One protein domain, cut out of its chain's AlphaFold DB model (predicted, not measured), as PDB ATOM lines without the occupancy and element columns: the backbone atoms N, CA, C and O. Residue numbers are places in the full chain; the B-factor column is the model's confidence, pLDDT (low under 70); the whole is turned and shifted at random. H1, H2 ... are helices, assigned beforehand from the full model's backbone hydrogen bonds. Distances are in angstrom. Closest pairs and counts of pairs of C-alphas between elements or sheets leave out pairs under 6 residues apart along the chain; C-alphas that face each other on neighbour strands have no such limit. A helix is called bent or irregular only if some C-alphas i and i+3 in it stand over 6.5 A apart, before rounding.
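AT A GLANCE: This is residues 2 to 152 of the 785 residues of the protein "DNA helicase" of Deltaproteobacteria bacterium ADurb.Bin022 (UniProt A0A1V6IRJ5). An elongated, two-lobed model: in one lobe H4, H5 and H6 pack round the long helix H7, and in the other H3 and H8 cross, with the short H9 at the end of H8. H5 and H8 join the lobes, and beyond H3 two short helices, H1 and H2, fold back on each other at the far end. The printed part has 151 residues with nine named helices, H1 to H9 in order, and no named strand; its class is all helix. It is loose, with a radius of gyration of the C-alphas of 19.0 A, and spans 63 by 34 by 28 A.

IN THESE COORDINATES: Find C-alpha 2 at (6.759, 121.543, 35.479), where H1 begins; it runs to residue 9, and H2 covers residues 11 to 18. H3, residues 24 to 39, is 22.9 A long, and H4, residues 51 to 65, 21.1 A. H5 holds residues 74 to 86 and H6 residues 91 to 104. Look for C-alpha 106 at (26.610, 77.001, 44.234), where the longest helix, H7, starts its 26.8 A to residue 124. H8 spans residues 130 to 142, and H9, residues 144 to 147, ends at C-alpha 147 (33.040, 113.073, 29.590). H2 and H6 are only just irregular: C-alphas 13 and 16 are 6.7 A apart, C-alphas 96 and 99 6.9 A.

HOW THE PARTS SIT: H1 and H2 form a helical hairpin and only just touch, with 3 pairs of C-alphas within 8 A, closest at Glu 6 and Ser 14, 5.7 A; both are apart from H3. H3 touches H8 at a steep tilt of 59 degrees, closest C-alphas Ala 28 and Ala 137, 5.2 A. H4 touches H7 at a steep tilt of 50 degrees, opposite ways, with Ala 65 and Phe 114 closest at 5.0 A. H5, with residues 80 to 84 alone, touches H7 about perpendicular at 75 degrees, closest C-alphas Ile 81 and Phe 115, 6.1 A. H6 and H7 are a hairpin at a shallow tilt of 28 degrees, closest C-alphas Trp 101 and Ala 109, 5.3 A. H5 touches H8 through residues 82 to 86 alone, closest C-alphas Gln 85 and Gly 131, 5.4 A. H8 and H9 only just touch, only at the corner, closest C-alphas Leu 141 and Ala 147, 4.5 A. Each O i to N i+4 pair is within hydrogen-bond range in H1, H4, H5 and H7; H3 has 11 of 12, H6 7 of 10, H8 8 of 9, and H2 1 of 4, beside 3 of 5 O i to N i+3 pairs; H9 is too short for an O i to N i+4 pair.

THE WHOLE: The C-alphas of Gly 11 and Lys 103 are farthest apart, 65.0 A. The printed part has no cut, and the link from H3 to H4, 11 residues, is long. Mean pLDDT of the printed part is 89.0; residue 12 alone is under 70.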
ATOM      1  N   TYR A   2       7.007 120.770  36.706       79.19
ATOM      2  CA  TYR A   2       6.759 121.543  35.479       79.19
ATOM      3  C   TYR A   2       5.677 122.626  35.653       79.19
ATOM      4  O   TYR A   2       5.989 123.808  35.546       79.19
ATOM      5  N   ASP A   3       4.460 122.250  36.064       77.81
ATOM      6  CA  ASP A   3       3.342 123.207  36.175       77.81
ATOM      7  C   ASP A   3       3.618 124.328  37.183       77.81
ATOM      8  O   ASP A   3       3.263 125.482  36.961       77.81
ATOM      9  N   ARG A   4       4.318 124.013  38.282       82.81
ATOM     10  CA  ARG A   4       4.704 125.006  39.296       82.81
ATOM     11  C   ARG A   4       5.722 126.007  38.748       82.81
ATOM     12  O   ARG A   4       5.634 127.192  39.066       82.81
ATOM     13  N   LEU A   5       6.677 125.553  37.932       82.19
ATOM     14  CA  LEU A   5       7.637 126.441  37.267       82.19
ATOM     15  C   LEU A   5       6.932 127.353  36.265       82.19
ATOM     16  O   LEU A   5       7.218 128.547  36.231       82.19
ATOM     17  N   GLU A   6       5.991 126.808  35.496       81.12
ATOM     18  CA  GLU A   6       5.204 127.581  34.540       81.12
ATOM     19  C   GLU A   6       4.339 128.636  35.239       81.12
ATOM     20  O   GLU A   6       4.389 129.803  34.861       81.12
ATOM     21  N   GLN A   7       3.646 128.269  36.320       82.25
ATOM     22  CA  GLN A   7       2.851 129.202  37.128       82.25
ATOM     23  C   GLN A   7       3.695 130.305  37.781       82.25
ATOM     24  O   GLN A   7       3.252 131.447  37.863       82.25
ATOM     25  N   THR A   8       4.898 129.975  38.258       81.19
ATOM     26  CA  THR A   8       5.729 130.921  39.023       81.19
ATOM     27  C   THR A   8       6.526 131.862  38.118       81.19
ATOM     28  O   THR A   8       6.659 133.044  38.424       81.19
ATOM     29  N   LEU A   9       7.100 131.346  37.026       81.50
ATOM     30  CA  LEU A   9       8.016 132.102  36.162       81.50
ATOM     31  C   LEU A   9       7.342 132.644  34.893       81.50
ATOM     32  O   LEU A   9       7.748 133.707  34.420       81.50
ATOM     33  N   GLY A  10       6.334 131.936  34.366       76.56
ATOM     34  CA  GLY A  10       5.570 132.291  33.167       76.56
ATOM     35  C   GLY A  10       6.333 132.221  31.831       76.56
ATOM     36  O   GLY A  10       7.529 132.514  31.743       76.56
ATOM     37  N   GLY A  11       5.600 131.899  30.757       71.06
ATOM     38  CA  GLY A  11       5.984 132.154  29.358       71.06
ATOM     39  C   GLY A  11       7.356 131.618  28.917       71.06
ATOM     40  O   GLY A  11       7.752 130.504  29.248       71.06
ATOM     41  N   ASP A  12       8.103 132.429  28.162       68.25
ATOM     42  CA  ASP A  12       9.382 132.048  27.535       68.25
ATOM     43  C   ASP A  12      10.522 131.757  28.529       68.25
ATOM     44  O   ASP A  12      11.528 131.151  28.158       68.25
ATOM     45  N   LYS A  13      10.402 132.182  29.796       73.00
ATOM     46  CA  LYS A  13      11.459 132.004  30.810       73.00
ATOM     47  C   LYS A  13      11.485 130.597  31.403       73.00
ATOM     48  O   LYS A  13      12.558 130.130  31.784       73.00
ATOM     49  N   SER A  14      10.340 129.919  31.478       74.06
ATOM     50  CA  SER A  14      10.246 128.548  31.997       74.06
ATOM     51  C   SER A  14      10.620 127.505  30.935       74.06
ATOM     52  O   SER A  14      11.208 126.468  31.255       74.06
ATOM     53  N   TYR A  15      10.389 127.815  29.654       72.06
ATOM     54  CA  TYR A  15      10.604 126.907  28.523       72.06
ATOM     55  C   TYR A  15      12.016 126.274  28.443       72.06
ATOM     56  O   TYR A  15      12.114 125.058  28.235       72.06
ATOM     57  N   PRO A  16      13.132 127.006  28.656       71.12
ATOM     58  CA  PRO A  16      14.466 126.404  28.682       71.12
ATOM     59  C   PRO A  16      14.671 125.451  29.867       71.12
ATOM     60  O   PRO A  16      15.426 124.484  29.753       71.12
ATOM     61  N   MET A  17      14.004 125.705  31.001       75.06
ATOM     62  CA  MET A  17      14.093 124.868  32.202       75.06
ATOM     63  C   MET A  17      13.275 123.586  32.053       75.06
ATOM     64  O   MET A  17      13.728 122.530  32.484       75.06
ATOM     65  N   HIS A  18      12.132 123.643  31.365       79.56
ATOM     66  CA  HIS A  18      11.263 122.489  31.121       79.56
ATOM     67  C   HIS A  18      12.008 121.306  30.493       79.56
ATOM     68  O   HIS A  18      11.845 120.165  30.919       79.56
ATOM     69  N   ARG A  19      12.900 121.574  29.531       78.06
ATOM     70  CA  ARG A  19      13.708 120.540  28.859       78.06
ATOM     71  C   ARG A  19      14.751 119.874  29.767       78.06
ATOM     72  O   ARG A  19      15.345 118.874  29.364       78.06
ATOM     73  N   ASN A  20      14.999 120.432  30.950       83.81
ATOM     74  CA  ASN A  20      15.983 119.946  31.913       83.81
ATOM     75  C   ASN A  20      15.356 119.412  33.213       83.81
ATOM     76  O   ASN A  20      16.091 118.965  34.086       83.81
ATOM     77  N   VAL A  21      14.023 119.383  33.317       88.62
ATOM     78  CA  VAL A  21      13.316 118.635  34.366       88.62
ATOM     79  C   VAL A  21      13.139 117.198  33.883       88.62
ATOM     80  O   VAL A  21      12.356 116.928  32.971       88.62
ATOM     81  N   MET A  22      13.903 116.264  34.448       90.44
ATOM     82  CA  MET A  22      13.917 114.871  34.000       90.44
ATOM     83  C   MET A  22      14.243 113.895  35.129       90.44
ATOM     84  O   MET A  22      14.867 114.264  36.115       90.44
ATOM     85  N   THR A  23      13.837 112.638  34.951       92.06
ATOM     86  CA  THR A  23      14.243 111.526  35.819       92.06
ATOM     87  C   THR A  23      15.670 111.074  35.494       92.06
ATOM     88  O   THR A  23      16.179 111.348  34.401       92.06
ATOM     89  N   TYR A  24      16.288 110.303  36.394       92.88
ATOM     90  CA  TYR A  24      17.594 109.670  36.166       92.88
ATOM     91  C   TYR A  24      17.663 108.889  34.852       92.88
ATOM     92  O   TYR A  24      18.588 109.078  34.067       92.88
ATOM     93  N   HIS A  25      16.655 108.062  34.571       92.69
ATOM     94  CA  HIS A  25      16.603 107.256  33.351       92.69
ATOM     95  C   HIS A  25      16.527 108.124  32.087       92.69
ATOM     96  O   HIS A  25      17.240 107.873  31.116       92.69
ATOM     97  N   LYS A  26      15.729 109.202  32.101       92.06
ATOM     98  CA  LYS A  26      15.669 110.155  30.978       92.06
ATOM     99  C   LYS A  26      17.010 110.864  30.762       92.06
ATOM    100  O   LYS A  26      17.417 111.039  29.613       92.06
ATOM    101  N   LEU A  27      17.707 111.237  31.839       92.25
ATOM    102  CA  LEU A  27      19.047 111.824  31.768       92.25
ATOM    103  C   LEU A  27      20.065 110.834  31.186       92.25
ATOM    104  O   LEU A  27      20.789 111.183  30.255       92.25
ATOM    105  N   ALA A  28      20.075 109.594  31.668       94.38
ATOM    106  CA  ALA A  28      20.958 108.544  31.174       94.38
ATOM    107  C   ALA A  28      20.723 108.237  29.688       94.38
ATOM    108  O   ALA A  28      21.668 108.220  28.899       94.38
ATOM    109  N   MET A  29      19.463 108.116  29.260       92.62
ATOM    110  CA  MET A  29      19.127 107.931  27.845       92.62
ATOM    111  C   MET A  29      19.534 109.129  26.983       92.62
ATOM    112  O   MET A  29      19.953 108.948  25.839       92.62
ATOM    113  N   ARG A  30      19.465 110.358  27.511       91.25
ATOM    114  CA  ARG A  30      19.987 111.549  26.822       91.25
ATOM    115  C   ARG A  30      21.504 111.468  26.642       91.25
ATOM    116  O   ARG A  30      21.993 111.859  25.583       91.25
ATOM    117  N   ILE A  31      22.223 110.946  27.638       91.44
ATOM    118  CA  ILE A  31      23.671 110.717  27.569       91.44
ATOM    119  C   ILE A  31      24.007 109.693  26.486       91.44
ATOM    120  O   ILE A  31      24.788 109.990  25.581       91.44
ATOM    121  N   ILE A  32      23.342 108.540  26.519       91.75
ATOM    122  CA  ILE A  32      23.565 107.437  25.579       91.75
ATOM    123  C   ILE A  32      23.236 107.847  24.142       91.75
ATOM    124  O   ILE A  32      24.036 107.609  23.246       91.75
ATOM    125  N   ARG A  33      22.100 108.512  23.900       90.38
ATOM    126  CA  ARG A  33      21.714 108.956  22.547       90.38
ATOM    127  C   ARG A  33      22.735 109.908  21.929       90.38
ATOM    128  O   ARG A  33      22.995 109.828  20.733       90.38
ATOM    129  N   GLN A  34      23.307 110.808  22.731       87.44
ATOM    130  CA  GLN A  34      24.316 111.748  22.246       87.44
ATOM    131  C   GLN A  34      25.636 111.041  21.903       87.44
ATOM    132  O   GLN A  34      26.302 111.447  20.951       87.44
ATOM    133  N   ASP A  35      26.005 109.998  22.648       86.94
ATOM    134  CA  ASP A  35      27.187 109.185  22.357       86.94
ATOM    135  C   ASP A  35      26.977 108.268  21.135       86.94
ATOM    136  O   ASP A  35      27.790 108.265  20.214       86.94
ATOM    137  N   ASN A  36      25.823 107.605  21.049       87.75
ATOM    138  CA  ASN A  36      25.408 106.786  19.908       87.75
ATOM    139  C   ASN A  36      25.456 107.549  18.576       87.75
ATOM    140  O   ASN A  36      26.014 107.051  17.599       87.75
ATOM    141  N   LEU A  37      24.938 108.785  18.552       85.81
ATOM    142  CA  LEU A  37      24.965 109.655  17.370       85.81
ATOM    143  C   LEU A  37      26.391 109.858  16.827       85.81
ATOM    144  O   LEU A  37      26.581 109.961  15.619       85.81
ATOM    145  N   GLN A  38      27.395 109.920  17.705       79.62
ATOM    146  CA  GLN A  38      28.797 110.123  17.321       79.62
ATOM    147  C   GLN A  38      29.448 108.848  16.784       79.62
ATOM    148  O   GLN A  38      30.309 108.917  15.913       79.62
ATOM    149  N   GLN A  39      29.042 107.693  17.305       82.62
ATOM    150  CA  GLN A  39      29.583 106.391  16.914       82.62
ATOM    151  C   GLN A  39      28.853 105.786  15.704       82.62
ATOM    152  O   GLN A  39      29.268 104.746  15.202       82.62
ATOM    153  N   GLY A  40      27.770 106.419  15.235       81.75
ATOM    154  CA  GLY A  40      26.902 105.854  14.201       81.75
ATOM    155  C   GLY A  40      26.156 104.604  14.679       81.75
ATOM    156  O   GLY A  40      25.831 103.741  13.869       81.75
ATOM    157  N   ALA A  41      25.926 104.493  15.988       82.81
ATOM    158  CA  ALA A  41      25.244 103.371  16.617       82.81
ATOM    159  C   ALA A  41      23.794 103.736  16.965       82.81
ATOM    160  O   ALA A  41      23.468 104.899  17.202       82.81
ATOM    161  N   GLU A  42      22.930 102.732  17.068       84.94
ATOM    162  CA  GLU A  42      21.558 102.880  17.556       84.94
ATOM    163  C   GLU A  42      21.305 101.850  18.650       84.94
ATOM    164  O   GLU A  42      21.591 100.680  18.448       84.94
ATOM    165  N   THR A  43      20.815 102.275  19.813       86.19
ATOM    166  CA  THR A  43      20.524 101.372  20.936       86.19
ATOM    167  C   THR A  43      19.024 101.306  21.124       86.19
ATOM    168  O   THR A  43      18.376 102.343  21.289       86.19
ATOM    169  N   GLU A  44      18.502 100.090  21.130       89.69
ATOM    170  CA  GLU A  44      17.093  99.815  21.361       89.69
ATOM    171  C   GLU A  44      16.829  99.640  22.865       89.69
ATOM    172  O   GLU A  44      17.640  99.076  23.603       89.69
ATOM    173  N   PHE A  45      15.711 100.200  23.333       90.62
ATOM    174  CA  PHE A  45      15.334 100.217  24.744       90.62
ATOM    175  C   PHE A  45      14.297  99.127  25.025       90.62
ATOM    176  O   PHE A  45      13.279  99.045  24.336       90.62
ATOM    177  N   ILE A  46      14.561  98.310  26.040       90.38
ATOM    178  CA  ILE A  46      13.626  97.309  26.546       90.38
ATOM    179  C   ILE A  46      12.771  97.974  27.627       90.38
ATOM    180  O   ILE A  46      13.291  98.417  28.653       90.38
ATOM    181  N   ASP A  47      11.465  98.038  27.394       82.69
ATOM    182  CA  ASP A  47      10.470  98.590  28.302       82.69
ATOM    183  C   ASP A  47       9.263  97.651  28.472       82.69
ATOM    184  O   ASP A  47       9.287  96.466  28.140       82.69
ATOM    185  N   GLU A  48       8.196  98.172  29.067       73.56
ATOM    186  CA  GLU A  48       6.969  97.422  29.340       73.56
ATOM    187  C   GLU A  48       6.170  97.073  28.076       73.56
ATOM    188  O   GLU A  48       5.234  96.278  28.147       73.56
ATOM    189  N   LYS A  49       6.502  97.665  26.922       74.44
ATOM    190  CA  LYS A  49       5.797  97.449  25.652       74.44
ATOM    191  C   LYS A  49       6.355  96.276  24.859       74.44
ATOM    192  O   LYS A  49       5.669  95.801  23.961       74.44
ATOM    193  N   ASN A  50       7.569  95.832  25.176       83.25
ATOM    194  CA  ASN A  50       8.242  94.695  24.548       83.25
ATOM    195  C   ASN A  50       8.757  93.671  25.589       83.25
ATOM    196  O   ASN A  50       9.934  93.280  25.567       83.25
ATOM    197  N   PRO A  51       7.894  93.203  26.520       83.06
ATOM    198  CA  PRO A  51       8.289  92.291  27.595       83.06
ATOM    199  C   PRO A  51       8.816  90.941  27.084       83.06
ATOM    200  O   PRO A  51       9.621  90.292  27.757       83.06
ATOM    201  N   GLU A  52       8.407  90.520  25.887       89.25
ATOM    202  CA  GLU A  52       8.859  89.296  25.228       89.25
ATOM    203  C   GLU A  52      10.362  89.299  24.927       89.25
ATOM    204  O   GLU A  52      11.005  88.249  25.009       89.25
ATOM    205  N   ILE A  53      10.951  90.472  24.649       91.56
ATOM    206  CA  ILE A  53      12.395  90.602  24.422       91.56
ATOM    207  C   ILE A  53      13.142  90.291  25.719       91.56
ATOM    208  O   ILE A  53      14.098  89.511  25.717       91.56
ATOM    209  N   GLN A  54      12.688  90.866  26.839       91.19
ATOM    210  CA  GLN A  54      13.301  90.635  28.145       91.19
ATOM    211  C   GLN A  54      13.191  89.164  28.559       91.19
ATOM    212  O   GLN A  54      14.179  88.579  29.006       91.19
ATOM    213  N   GLU A  55      12.025  88.545  28.369       92.00
ATOM    214  CA  GLU A  55      11.826  87.143  28.735       92.00
ATOM    215  C   GLU A  55      12.687  86.202  27.879       92.00
ATOM    216  O   GLU A  55      13.316  85.281  28.405       92.00
ATOM    217  N   GLY A  56      12.825  86.478  26.578       93.94
ATOM    218  CA  GLY A  56      13.736  85.734  25.706       93.94
ATOM    219  C   GLY A  56      15.198  85.816  26.163       93.94
ATOM    220  O   GLY A  56      15.924  84.819  26.110       93.94
ATOM    221  N   LEU A  57      15.639  86.977  26.661       95.25
ATOM    222  CA  LEU A  57      16.972  87.143  27.252       95.25
ATOM    223  C   LEU A  57      17.117  86.370  28.570       95.25
ATOM    224  O   LEU A  57      18.151  85.737  28.789       95.25
ATOM    225  N   PHE A  58      16.090  86.367  29.426       95.56
ATOM    226  CA  PHE A  58      16.103  85.599  30.673       95.56
ATOM    227  C   PHE A  58      16.225  84.102  30.420       95.56
ATOM    228  O   PHE A  58      17.032  83.445  31.071       95.56
ATOM    229  N   GLN A  59      15.478  83.552  29.463       95.25
ATOM    230  CA  GLN A  59      15.558  82.130  29.125       95.25
ATOM    231  C   GLN A  59      16.967  81.719  28.684       95.25
ATOM    232  O   GLN A  59      17.491  80.705  29.146       95.25
ATOM    233  N   GLN A  60      17.613  82.531  27.847       96.06
ATOM    234  CA  GLN A  60      18.975  82.256  27.383       96.06
ATOM    235  C   GLN A  60      20.003  82.374  28.513       96.06
ATOM    236  O   GLN A  60      20.807  81.463  28.709       96.06
ATOM    237  N   ALA A  61      19.931  83.438  29.314       96.75
ATOM    238  CA  ALA A  61      20.820  83.621  30.458       96.75
ATOM    239  C   ALA A  61      20.639  82.517  31.520       96.75
ATOM    240  O   ALA A  61      21.620  82.052  32.102       96.75
ATOM    241  N   ARG A  62      19.403  82.046  31.755       96.56
ATOM    242  CA  ARG A  62      19.115  80.899  32.639       96.56
ATOM    243  C   ARG A  62      19.785  79.627  32.123       96.56
ATOM    244  O   ARG A  62      20.437  78.936  32.905       96.56
ATOM    245  N   ALA A  63      19.673  79.351  30.823       95.69
ATOM    246  CA  ALA A  63      20.279  78.177  30.204       95.69
ATOM    247  C   ALA A  63      21.811  78.169  30.363       95.69
ATOM    248  O   ALA A  63      22.370  77.160  30.791       95.69
ATOM    249  N   GLU A  64      22.482  79.299  30.115       95.62
ATOM    250  CA  GLU A  64      23.937  79.433  30.313       95.62
ATOM    251  C   GLU A  64      24.360  79.273  31.783       95.62
ATOM    252  O   GLU A  64      25.420  78.720  32.080       95.62
ATOM    253  N   ALA A  65      23.521  79.718  32.720       94.50
ATOM    254  CA  ALA A  65      23.776  79.613  34.153       94.50
ATOM    255  C   ALA A  65      23.423  78.238  34.759       94.50
ATOM    256  O   ALA A  65      23.706  77.997  35.938       94.50
ATOM    257  N   GLY A  66      22.798  77.335  33.995       93.56
ATOM    258  CA  GLY A  66      22.275  76.068  34.516       93.56
ATOM    259  C   GLY A  66      21.124  76.266  35.513       93.56
ATOM    260  O   GLY A  66      21.066  75.584  36.547       93.56
ATOM    261  N   LEU A  67      20.257  77.240  35.226       93.81
ATOM    262  CA  LEU A  67      19.031  77.568  35.950       93.81
ATOM    263  C   LEU A  67      17.799  77.245  35.093       93.81
ATOM    264  O   LEU A  67      17.845  77.257  33.865       93.81
ATOM    265  N   THR A  68      16.683  76.988  35.762       91.38
ATOM    266  CA  THR A  68      15.342  76.863  35.175       91.38
ATOM    267  C   THR A  68      14.456  78.018  35.639       91.38
ATOM    268  O   THR A  68      14.774  78.691  36.623       91.38
ATOM    269  N   GLU A  69      13.328  78.235  34.965       88.75
ATOM    270  CA  GLU A  69      12.329  79.226  35.390       88.75
ATOM    271  C   GLU A  69      11.787  78.935  36.798       88.75
ATOM    272  O   GLU A  69      11.598  79.853  37.583       88.75
ATOM    273  N   GLU A  70      11.657  77.660  37.174       87.00
ATOM    274  CA  GLU A  70      11.275  77.259  38.535       87.00
ATOM    275  C   GLU A  70      12.328  77.646  39.586       87.00
ATOM    276  O   GLU A  70      11.988  77.989  40.715       87.00
ATOM    277  N   SER A  71      13.617  77.588  39.229       86.38
ATOM    278  CA  SER A  71      14.713  77.920  40.148       86.38
ATOM    279  C   SER A  71      14.960  79.423  40.300       86.38
ATOM    280  O   SER A  71      15.516  79.852  41.308       86.38
ATOM    281  N   LEU A  72      14.588  80.207  39.286       89.31
ATOM    282  CA  LEU A  72      14.690  81.661  39.266       89.31
ATOM    283  C   LEU A  72      13.566  82.210  38.381       89.31
ATOM    284  O   LEU A  72      13.744  82.397  37.168       89.31
ATOM    285  N   ILE A  73      12.413  82.462  38.998       90.19
ATOM    286  CA  ILE A  73      11.244  83.030  38.319       90.19
ATOM    287  C   ILE A  73      11.569  84.427  37.778       90.19
ATOM    288  O   ILE A  73      12.496  85.086  38.249       90.19
ATOM    289  N   SER A  74      10.833  84.904  36.773       89.38
ATOM    290  CA  SER A  74      11.169  86.174  36.102       89.38
ATOM    291  C   SER A  74      11.096  87.396  37.023       89.38
ATOM    292  O   SER A  74      11.828  88.360  36.815       89.38
ATOM    293  N   GLU A  75      10.276  87.357  38.074       85.56
ATOM    294  CA  GLU A  75      10.229  88.401  39.109       85.56
ATOM    295  C   GLU A  75      11.525  88.455  39.939       85.56
ATOM    296  O   GLU A  75      12.135  89.519  40.095       85.56
ATOM    297  N   ASP A  76      12.016  87.296  40.379       87.31
ATOM    298  CA  ASP A  76      13.276  87.175  41.115       87.31
ATOM    299  C   ASP A  76      14.479  87.506  40.222       87.31
ATOM    300  O   ASP A  76      15.421  88.162  40.666       87.31
ATOM    301  N   ALA A  77      14.437  87.113  38.942       90.88
ATOM    302  CA  ALA A  77      15.460  87.451  37.954       90.88
ATOM    303  C   ALA A  77      15.597  88.970  37.772       90.88
ATOM    304  O   ALA A  77      16.713  89.494  37.820       90.88
ATOM    305  N   ARG A  78      14.471  89.689  37.630       90.06
ATOM    306  CA  ARG A  78      14.450  91.162  37.570       90.06
ATOM    307  C   ARG A  78      15.048  91.775  38.829       90.06
ATOM    308  O   ARG A  78      15.874  92.674  38.723       90.06
ATOM    309  N   THR A  79      14.683  91.263  40.002       87.50
ATOM    310  CA  THR A  79      15.194  91.753  41.293       87.50
ATOM    311  C   THR A  79      16.707  91.551  41.419       87.50
ATOM    312  O   THR A  79      17.434  92.462  41.814       87.50
ATOM    313  N   LEU A  80      17.205  90.374  41.035       91.25
ATOM    314  CA  LEU A  80      18.628  90.030  41.031       91.25
ATOM    315  C   LEU A  80      19.432  90.978  40.130       91.25
ATOM    316  O   LEU A  80      20.452  91.522  40.565       91.25
ATOM    317  N   ILE A  81      18.958  91.200  38.900       92.81
ATOM    318  CA  ILE A  81      19.579  92.113  37.931       92.81
ATOM    319  C   ILE A  81      19.541  93.554  38.446       92.81
ATOM    320  O   ILE A  81      20.577  94.221  38.456       92.81
ATOM    321  N   ALA A  82      18.382  94.005  38.936       90.00
ATOM    322  CA  ALA A  82      18.196  95.354  39.453       90.00
ATOM    323  C   ALA A  82      19.167  95.653  40.596       90.00
ATOM    324  O   ALA A  82      19.833  96.685  40.556       90.00
ATOM    325  N   TYR A  83      19.332  94.740  41.564       88.19
ATOM    326  CA  TYR A  83      20.327  94.916  42.625       88.19
ATOM    327  C   TYR A  83      21.730  95.118  42.054       88.19
ATOM    328  O   TYR A  83      22.401  96.082  42.417       88.19
ATOM    329  N   ALA A  84      22.162  94.249  41.139       91.56
ATOM    330  CA  ALA A  84      23.506  94.283  40.574       91.56
ATOM    331  C   ALA A  84      23.795  95.565  39.770       91.56
ATOM    332  O   ALA A  84      24.848  96.182  39.954       91.56
ATOM    333  N   GLN A  85      22.852  96.001  38.929       93.06
ATOM    334  CA  GLN A  85      22.970  97.230  38.138       93.06
ATOM    335  C   GLN A  85      22.911  98.483  39.024       93.06
ATOM    336  O   GLN A  85      23.785  99.345  38.928       93.06
ATOM    337  N   ASN A  86      21.938  98.565  39.940       90.19
ATOM    338  CA  ASN A  86      21.786  99.701  40.859       90.19
ATOM    339  C   ASN A  86      22.955  99.816  41.842       90.19
ATOM    340  O   ASN A  86      23.319 100.922  42.241       90.19
ATOM    341  N   GLY A  87      23.572  98.689  42.191       88.56
ATOM    342  CA  GLY A  87      24.787  98.629  42.990       88.56
ATOM    343  C   GLY A  87      26.077  98.920  42.218       88.56
ATOM    344  O   GLY A  87      27.116  98.997  42.859       88.56
ATOM    345  N   LEU A  88      26.066  99.087  40.888       90.38
ATOM    346  CA  LEU A  88      27.285  99.163  40.061       90.38
ATOM    347  C   LEU A  88      28.280  98.031  40.368       90.38
ATOM    348  O   LEU A  88      29.456  98.286  40.641       90.38
ATOM    349  N   VAL A  89      27.810  96.781  40.355       91.69
ATOM    350  CA  VAL A  89      28.668  95.624  40.645       91.69
ATOM    351  C   VAL A  89      29.871  95.558  39.690       91.69
ATOM    352  O   VAL A  89      29.763  95.818  38.489       91.69
ATOM    353  N   ASN A  90      31.038  95.204  40.221       91.62
ATOM    354  CA  ASN A  90      32.247  94.975  39.452       91.62
ATOM    355  C   ASN A  90      32.169  93.621  38.741       91.62
ATOM    356  O   ASN A  90      32.423  92.577  39.334       91.62
ATOM    357  N   GLU A  91      31.834  93.647  37.452       93.38
ATOM    358  CA  GLU A  91      31.712  92.445  36.615       93.38
ATOM    359  C   GLU A  91      33.005  91.615  36.542       93.38
ATOM    360  O   GLU A  91      32.931  90.388  36.499       93.38
ATOM    361  N   SER A  92      34.182  92.253  36.555       92.75
ATOM    362  CA  SER A  92      35.473  91.557  36.479       92.75
ATOM    363  C   SER A  92      35.787  90.806  37.772       92.75
ATOM    364  O   SER A  92      36.072  89.612  37.730       92.75
ATOM    365  N   GLU A  93      35.651  91.468  38.923       92.44
ATOM    366  CA  GLU A  93      35.832  90.817  40.230       92.44
ATOM    367  C   GLU A  93      34.760  89.750  40.481       92.44
ATOM    368  O   GLU A  93      35.049  88.686  41.031       92.44
ATOM    369  N   LEU A  94      33.524  89.997  40.033       93.19
ATOM    370  CA  LEU A  94      32.450  89.015  40.108       93.19
ATOM    371  C   LEU A  94      32.828  87.741  39.343       93.19
ATOM    372  O   LEU A  94      32.671  86.650  39.886       93.19
ATOM    373  N   LEU A  95      33.362  87.870  38.124       94.12
ATOM    374  CA  LEU A  95      33.811  86.739  37.308       94.12
ATOM    375  C   LEU A  95      34.951  85.956  37.979       94.12
ATOM    376  O   LEU A  95      34.922  84.725  37.979       94.12
ATOM    377  N   GLU A  96      35.918  86.644  38.591       93.88
ATOM    378  CA  GLU A  96      37.029  86.017  39.327       93.88
ATOM    379  C   GLU A  96      36.559  85.215  40.548       93.88
ATOM    380  O   GLU A  96      37.170  84.204  40.903       93.88
ATOM    381  N   LYS A  97      35.451  85.626  41.177       91.25
ATOM    382  CA  LYS A  97      34.861  84.946  42.339       91.25
ATOM    383  C   LYS A  97      34.010  83.725  41.997       91.25
ATOM    384  O   LYS A  97      33.852  82.849  42.849       91.25
ATOM    385  N   VAL A  98      33.504  83.610  40.767       92.50
ATOM    386  CA  VAL A  98      32.631  82.491  40.359       92.50
ATOM    387  C   VAL A  98      33.244  81.107  40.650       92.50
ATOM    388  O   VAL A  98      32.554  80.308  41.287       92.50
ATOM    389  N   PRO A  99      34.509  80.794  40.288       93.06
ATOM    390  CA  PRO A  99      35.091  79.466  40.529       93.06
ATOM    391  C   PRO A  99      35.219  79.093  42.015       93.06
ATOM    392  O   PRO A  99      35.176  77.915  42.376       93.06
ATOM    393  N   GLU A 100      35.394  80.088  42.889       91.75
ATOM    394  CA  GLU A 100      35.419  79.901  44.343       91.75
ATOM    395  C   GLU A 100      34.021  79.505  44.847       91.75
ATOM    396  O   GLU A 100      33.858  78.512  45.563       91.75
ATOM    397  N   TRP A 101      32.992  80.239  44.414       91.38
ATOM    398  CA  TRP A 101      31.609  80.028  44.845       91.38
ATOM    399  C   TRP A 101      30.944  78.801  44.248       91.38
ATOM    400  O   TRP A 101      30.041  78.254  44.872       91.38
ATOM    401  N   GLU A 102      31.391  78.297  43.103       91.69
ATOM    402  CA  GLU A 102      30.925  76.996  42.608       91.69
ATOM    403  C   GLU A 102      31.130  75.875  43.637       91.69
ATOM    404  O   GLU A 102      30.361  74.916  43.662       91.69
ATOM    405  N   LYS A 103      32.137  76.016  44.510       90.31
ATOM    406  CA  LYS A 103      32.434  75.067  45.588       90.31
ATOM    407  C   LYS A 103      31.734  75.433  46.895       90.31
ATOM    408  O   LYS A 103      31.193  74.548  47.550       90.31
ATOM    409  N   SER A 104      31.774  76.706  47.296       90.12
ATOM    410  CA  SER A 104      31.300  77.148  48.618       90.12
ATOM    411  C   SER A 104      29.835  77.601  48.650       90.12
ATOM    412  O   SER A 104      29.170  77.419  49.667       90.12
ATOM    413  N   ALA A 105      29.315  78.162  47.556       88.94
ATOM    414  CA  ALA A 105      27.962  78.714  47.448       88.94
ATOM    415  C   ALA A 105      27.367  78.541  46.026       88.94
ATOM    416  O   ALA A 105      27.191  79.527  45.298       88.94
ATOM    417  N   PRO A 106      27.001  77.307  45.615       89.44
ATOM    418  CA  PRO A 106      26.610  77.001  44.234       89.44
ATOM    419  C   PRO A 106      25.461  77.857  43.681       89.44
ATOM    420  O   PRO A 106      25.496  78.257  42.520       89.44
ATOM    421  N   THR A 107      24.451  78.175  44.495       89.31
ATOM    422  CA  THR A 107      23.318  79.022  44.074       89.31
ATOM    423  C   THR A 107      23.769  80.438  43.717       89.31
ATOM    424  O   THR A 107      23.367  80.969  42.685       89.31
ATOM    425  N   LEU A 108      24.655  81.033  44.522       89.38
ATOM    426  CA  LEU A 108      25.188  82.376  44.274       89.38
ATOM    427  C   LEU A 108      26.090  82.399  43.036       89.38
ATOM    428  O   LEU A 108      26.027  83.344  42.253       89.38
ATOM    429  N   ALA A 109      26.860  81.332  42.800       92.38
ATOM    430  CA  ALA A 109      27.630  81.181  41.567       92.38
ATOM    431  C   ALA A 109      26.723  81.148  40.325       92.38
ATOM    432  O   ALA A 109      27.023  81.799  39.326       92.38
ATOM    433  N   LYS A 110      25.584  80.443  40.388       94.44
ATOM    434  CA  LYS A 110      24.592  80.449  39.300       94.44
ATOM    435  C   LYS A 110      23.969  81.831  39.091       94.44
ATOM    436  O   LYS A 110      23.825  82.251  37.949       94.44
ATOM    437  N   PHE A 111      23.649  82.553  40.163       94.69
ATOM    438  CA  PHE A 111      23.144  83.930  40.085       94.69
ATOM    439  C   PHE A 111      24.150  84.889  39.439       94.69
ATOM    440  O   PHE A 111      23.782  85.649  38.546       94.69
ATOM    441  N   ALA A 112      25.431  84.790  39.809       94.88
ATOM    442  CA  ALA A 112      26.501  85.562  39.185       94.88
ATOM    443  C   ALA A 112      26.631  85.258  37.685       94.88
ATOM    444  O   ALA A 112      26.674  86.180  36.871       94.88
ATOM    445  N   LYS A 113      26.628  83.972  37.304       96.12
ATOM    446  CA  LYS A 113      26.657  83.548  35.894       96.12
ATOM    447  C   LYS A 113      25.456  84.063  35.108       96.12
ATOM    448  O   LYS A 113      25.634  84.552  33.998       96.12
ATOM    449  N   PHE A 114      24.259  83.981  35.689       97.12
ATOM    450  CA  PHE A 114      23.031  84.488  35.081       97.12
ATOM    451  C   PHE A 114      23.129  85.989  34.794       97.12
ATOM    452  O   PHE A 114      22.899  86.408  33.662       97.12
ATOM    453  N   PHE A 115      23.532  86.788  35.787       96.81
ATOM    454  CA  PHE A 115      23.703  88.232  35.626       96.81
ATOM    455  C   PHE A 115      24.745  88.576  34.549       96.81
ATOM    456  O   PHE A 115      24.466  89.373  33.653       96.81
ATOM    457  N   LEU A 116      25.921  87.941  34.596       96.56
ATOM    458  CA  LEU A 116      26.993  88.168  33.622       96.56
ATOM    459  C   LEU A 116      26.560  87.800  32.195       96.56
ATOM    460  O   LEU A 116      26.830  88.557  31.262       96.56
ATOM    461  N   ALA A 117      25.859  86.675  32.019       97.44
ATOM    462  CA  ALA A 117      25.313  86.271  30.725       97.44
ATOM    463  C   ALA A 117      24.256  87.265  30.222       97.44
ATOM    464  O   ALA A 117      24.318  87.696  29.074       97.44
ATOM    465  N   TYR A 118      23.328  87.689  31.087       97.38
ATOM    466  CA  TYR A 118      22.280  88.649  30.737       97.38
ATOM    467  C   TYR A 118      22.855  89.974  30.222       97.38
ATOM    468  O   TYR A 118      22.507  90.434  29.135       97.38
ATOM    469  N   VAL A 119      23.794  90.558  30.966       96.31
ATOM    470  CA  VAL A 119      24.410  91.837  30.601       96.31
ATOM    471  C   VAL A 119      25.279  91.711  29.341       96.31
ATOM    472  O   VAL A 119      25.304  92.628  28.516       96.31
ATOM    473  N   ARG A 120      25.947  90.567  29.133       96.44
ATOM    474  CA  ARG A 120      26.658  90.267  27.878       96.44
ATOM    475  C   ARG A 120      25.694  90.260  26.688       96.44
ATOM    476  O   ARG A 120      25.955  90.942  25.700       96.44
ATOM    477  N   LEU A 121      24.567  89.553  26.810       96.50
ATOM    478  CA  LEU A 121      23.546  89.451  25.763       96.50
ATOM    479  C   LEU A 121      22.920  90.813  25.422       96.50
ATOM    480  O   LEU A 121      22.693  91.090  24.243       96.50
ATOM    481  N   LEU A 122      22.679  91.675  26.420       95.12
ATOM    482  CA  LEU A 122      22.230  93.053  26.181       95.12
ATOM    483  C   LEU A 122      23.216  93.805  25.276       95.12
ATOM    484  O   LEU A 122      22.819  94.380  24.264       95.12
ATOM    485  N   ARG A 123      24.515  93.747  25.592       92.75
ATOM    486  CA  ARG A 123      25.565  94.450  24.835       92.75
ATOM    487  C   ARG A 123      25.759  93.892  23.430       92.75
ATOM    488  O   ARG A 123      25.849  94.674  22.490       92.75
ATOM    489  N   GLU A 124      25.790  92.569  23.276       93.50
ATOM    490  CA  GLU A 124      25.943  91.896  21.975       93.50
ATOM    491  C   GLU A 124      24.812  92.251  21.001       93.50
ATOM    492  O   GLU A 124      25.034  92.322  19.793       93.50
ATOM    493  N   ARG A 125      23.608  92.506  21.522       92.75
ATOM    494  CA  ARG A 125      22.430  92.892  20.732       92.75
ATOM    495  C   ARG A 125      22.187  94.396  20.675       92.75
ATOM    496  O   ARG A 125      21.220  94.815  20.053       92.75
ATOM    497  N   ASN A 126      23.042  95.195  21.313       89.69
ATOM    498  CA  ASN A 126      22.870  96.642  21.451       89.69
ATOM    499  C   ASN A 126      21.494  97.034  22.035       89.69
ATOM    500  O   ASN A 126      20.876  98.024  21.635       89.69
ATOM    501  N   LEU A 127      21.034  96.229  22.992       93.81
ATOM    502  CA  LEU A 127      19.832  96.443  23.784       93.81
ATOM    503  C   LEU A 127      20.199  97.083  25.122       93.81
ATOM    504  O   LEU A 127      21.307  96.902  25.635       93.81
ATOM    505  N   ILE A 128      19.254  97.804  25.717       93.94
ATOM    506  CA  ILE A 128      19.433  98.368  27.051       93.94
ATOM    507  C   ILE A 128      18.126  98.351  27.840       93.94
ATOM    508  O   ILE A 128      17.070  98.670  27.303       93.94
ATOM    509  N   ASP A 129      18.205  97.978  29.114       94.19
ATOM    510  CA  ASP A 129      17.099  98.083  30.065       94.19
ATOM    511  C   ASP A 129      17.255  99.343  30.945       94.19
ATOM    512  O   ASP A 129      18.192 100.138  30.782       94.19
ATOM    513  N   TYR A 130      16.328  99.552  31.883       91.50
ATOM    514  CA  TYR A 130      16.362 100.703  32.792       91.50
ATOM    515  C   TYR A 130      17.646 100.779  33.633       91.50
ATOM    516  O   TYR A 130      18.237 101.856  33.743       91.50
ATOM    517  N   GLY A 131      18.101  99.665  34.213       92.19
ATOM    518  CA  GLY A 131      19.282  99.667  35.077       92.19
ATOM    519  C   GLY A 131      20.575  99.855  34.284       92.19
ATOM    520  O   GLY A 131      21.382 100.728  34.616       92.19
ATOM    521  N   GLU A 132      20.749  99.127  33.180       94.25
ATOM    522  CA  GLU A 132      21.905  99.246  32.286       94.25
ATOM    523  C   GLU A 132      21.981 100.640  31.653       94.25
ATOM    524  O   GLU A 132      23.082 101.118  31.387       94.25
ATOM    525  N   ALA A 133      20.859 101.355  31.480       95.25
ATOM    526  CA  ALA A 133      20.887 102.752  31.045       95.25
ATOM    527  C   ALA A 133      21.709 103.630  31.999       95.25
ATOM    528  O   ALA A 133      22.581 104.380  31.548       95.25
ATOM    529  N   ILE A 134      21.493 103.505  33.312       95.44
ATOM    530  CA  ILE A 134      22.276 104.242  34.311       95.44
ATOM    531  C   ILE A 134      23.732 103.762  34.307       95.44
ATOM    532  O   ILE A 134      24.645 104.589  34.243       95.44
ATOM    533  N   VAL A 135      23.964 102.442  34.311       95.00
ATOM    534  CA  VAL A 135      25.314 101.843  34.310       95.00
ATOM    535  C   VAL A 135      26.131 102.329  33.109       95.00
ATOM    536  O   VAL A 135      27.275 102.768  33.255       95.00
ATOM    537  N   ARG A 136      25.549 102.306  31.906       93.81
ATOM    538  CA  ARG A 136      26.205 102.751  30.672       93.81
ATOM    539  C   ARG A 136      26.460 104.254  30.676       93.81
ATOM    540  O   ARG A 136      27.545 104.667  30.277       93.81
ATOM    541  N   ALA A 137      25.524 105.068  31.167       94.88
ATOM    542  CA  ALA A 137      25.749 106.505  31.318       94.88
ATOM    543  C   ALA A 137      26.920 106.806  32.272       94.88
ATOM    544  O   ALA A 137      27.764 107.645  31.959       94.88
ATOM    545  N   VAL A 138      27.029 106.075  33.388       94.25
ATOM    546  CA  VAL A 138      28.182 106.162  34.300       94.25
ATOM    547  C   VAL A 138      29.479 105.775  33.587       94.25
ATOM    548  O   VAL A 138      30.469 106.489  33.720       94.25
ATOM    549  N   ARG A 139      29.496 104.695  32.793       92.25
ATOM    550  CA  ARG A 139      30.685 104.300  32.009       92.25
ATOM    551  C   ARG A 139      31.125 105.383  31.026       92.25
ATOM    552  O   ARG A 139      32.311 105.692  30.983       92.25
ATOM    553  N   ILE A 140      30.182 105.982  30.296       92.31
ATOM    554  CA  ILE A 140      30.446 107.089  29.360       92.31
ATOM    555  C   ILE A 140      31.081 108.275  30.098       92.31
ATOM    556  O   ILE A 140      32.048 108.853  29.620       92.31
ATOM    557  N   LEU A 141      30.570 108.638  31.276       91.50
ATOM    558  CA  LEU A 141      31.091 109.777  32.042       91.50
ATOM    559  C   LEU A 141      32.385 109.480  32.813       91.50
ATOM    560  O   LEU A 141      33.085 110.417  33.191       91.50
ATOM    561  N   ARG A 142      32.715 108.208  33.063       91.12
ATOM    562  CA  ARG A 142      34.011 107.809  33.639       91.12
ATOM    563  C   ARG A 142      35.147 107.869  32.619       91.12
ATOM    564  O   ARG A 142      36.291 108.035  33.026       91.12
ATOM    565  N   ASP A 143      34.849 107.742  31.325       90.06
ATOM    566  CA  ASP A 143      35.829 107.937  30.256       90.06
ATOM    567  C   ASP A 143      36.104 109.442  30.067       90.06
ATOM    568  O   ASP A 143      35.207 110.175  29.637       90.06
ATOM    569  N   PRO A 144      37.330 109.936  30.340       86.50
ATOM    570  CA  PRO A 144      37.644 111.358  30.245       86.50
ATOM    571  C   PRO A 144      37.405 111.966  28.856       86.50
ATOM    572  O   PRO A 144      37.038 113.138  28.765       86.50
ATOM    573  N   GLU A 145      37.594 111.213  27.769       86.56
ATOM    574  CA  GLU A 145      37.389 111.725  26.408       86.56
ATOM    575  C   GLU A 145      35.902 111.883  26.083       86.56
ATOM    576  O   GLU A 145      35.491 112.870  25.463       86.56
ATOM    577  N   GLN A 146      35.072 110.950  26.547       86.00
ATOM    578  CA  GLN A 146      33.623 111.024  26.370       86.00
ATOM    579  C   GLN A 146      32.987 112.044  27.329       86.00
ATOM    580  O   GLN A 146      32.096 112.804  26.926       86.00
ATOM    581  N   ALA A 147      33.493 112.139  28.563       85.75
ATOM    582  CA  ALA A 147      33.040 113.073  29.590       85.75
ATOM    583  C   ALA A 147      33.222 114.541  29.181       85.75
ATOM    584  O   ALA A 147      32.338 115.354  29.451       85.75
ATOM    585  N   LYS A 148      34.287 114.880  28.429       83.75
ATOM    586  CA  LYS A 148      34.528 116.242  27.896       83.75
ATOM    587  C   LYS A 148      33.317 116.850  27.187       83.75
ATOM    588  O   LYS A 148      33.150 118.065  27.188       83.75
ATOM    589  N   ARG A 149      32.457 116.024  26.586       81.69
ATOM    590  CA  ARG A 149      31.249 116.454  25.859       81.69
ATOM    591  C   ARG A 149      30.123 116.929  26.783       81.69
ATOM    592  O   ARG A 149      29.205 117.617  26.336       81.69
ATOM    593  N   TRP A 150      30.185 116.530  28.048       81.62
ATOM    594  CA  TRP A 150      29.238 116.875  29.104       81.62
ATOM    595  C   TRP A 150      29.752 117.993  30.011       81.62
ATOM    596  O   TRP A 150      28.960 118.590  30.744       81.62
ATOM    597  N   ASN A 151      31.038 118.335  29.895       75.69
ATOM    598  CA  ASN A 151      31.655 119.440  30.613       75.69
ATOM    599  C   ASN A 151      30.898 120.756  30.397       75.69
ATOM    600  O   ASN A 151      30.477 121.078  29.283       75.69
ATOM    601  N   ASN A 152      30.749 121.539  31.471       77.75
ATOM    602  CA  ASN A 152      30.111 122.864  31.485       77.75
ATOM    603  C   ASN A 152      28.672 122.927  30.928       77.75
ATOM    604  O   ASN A 152      28.151 124.016  30.683       77.75
TER     605      ASN A 152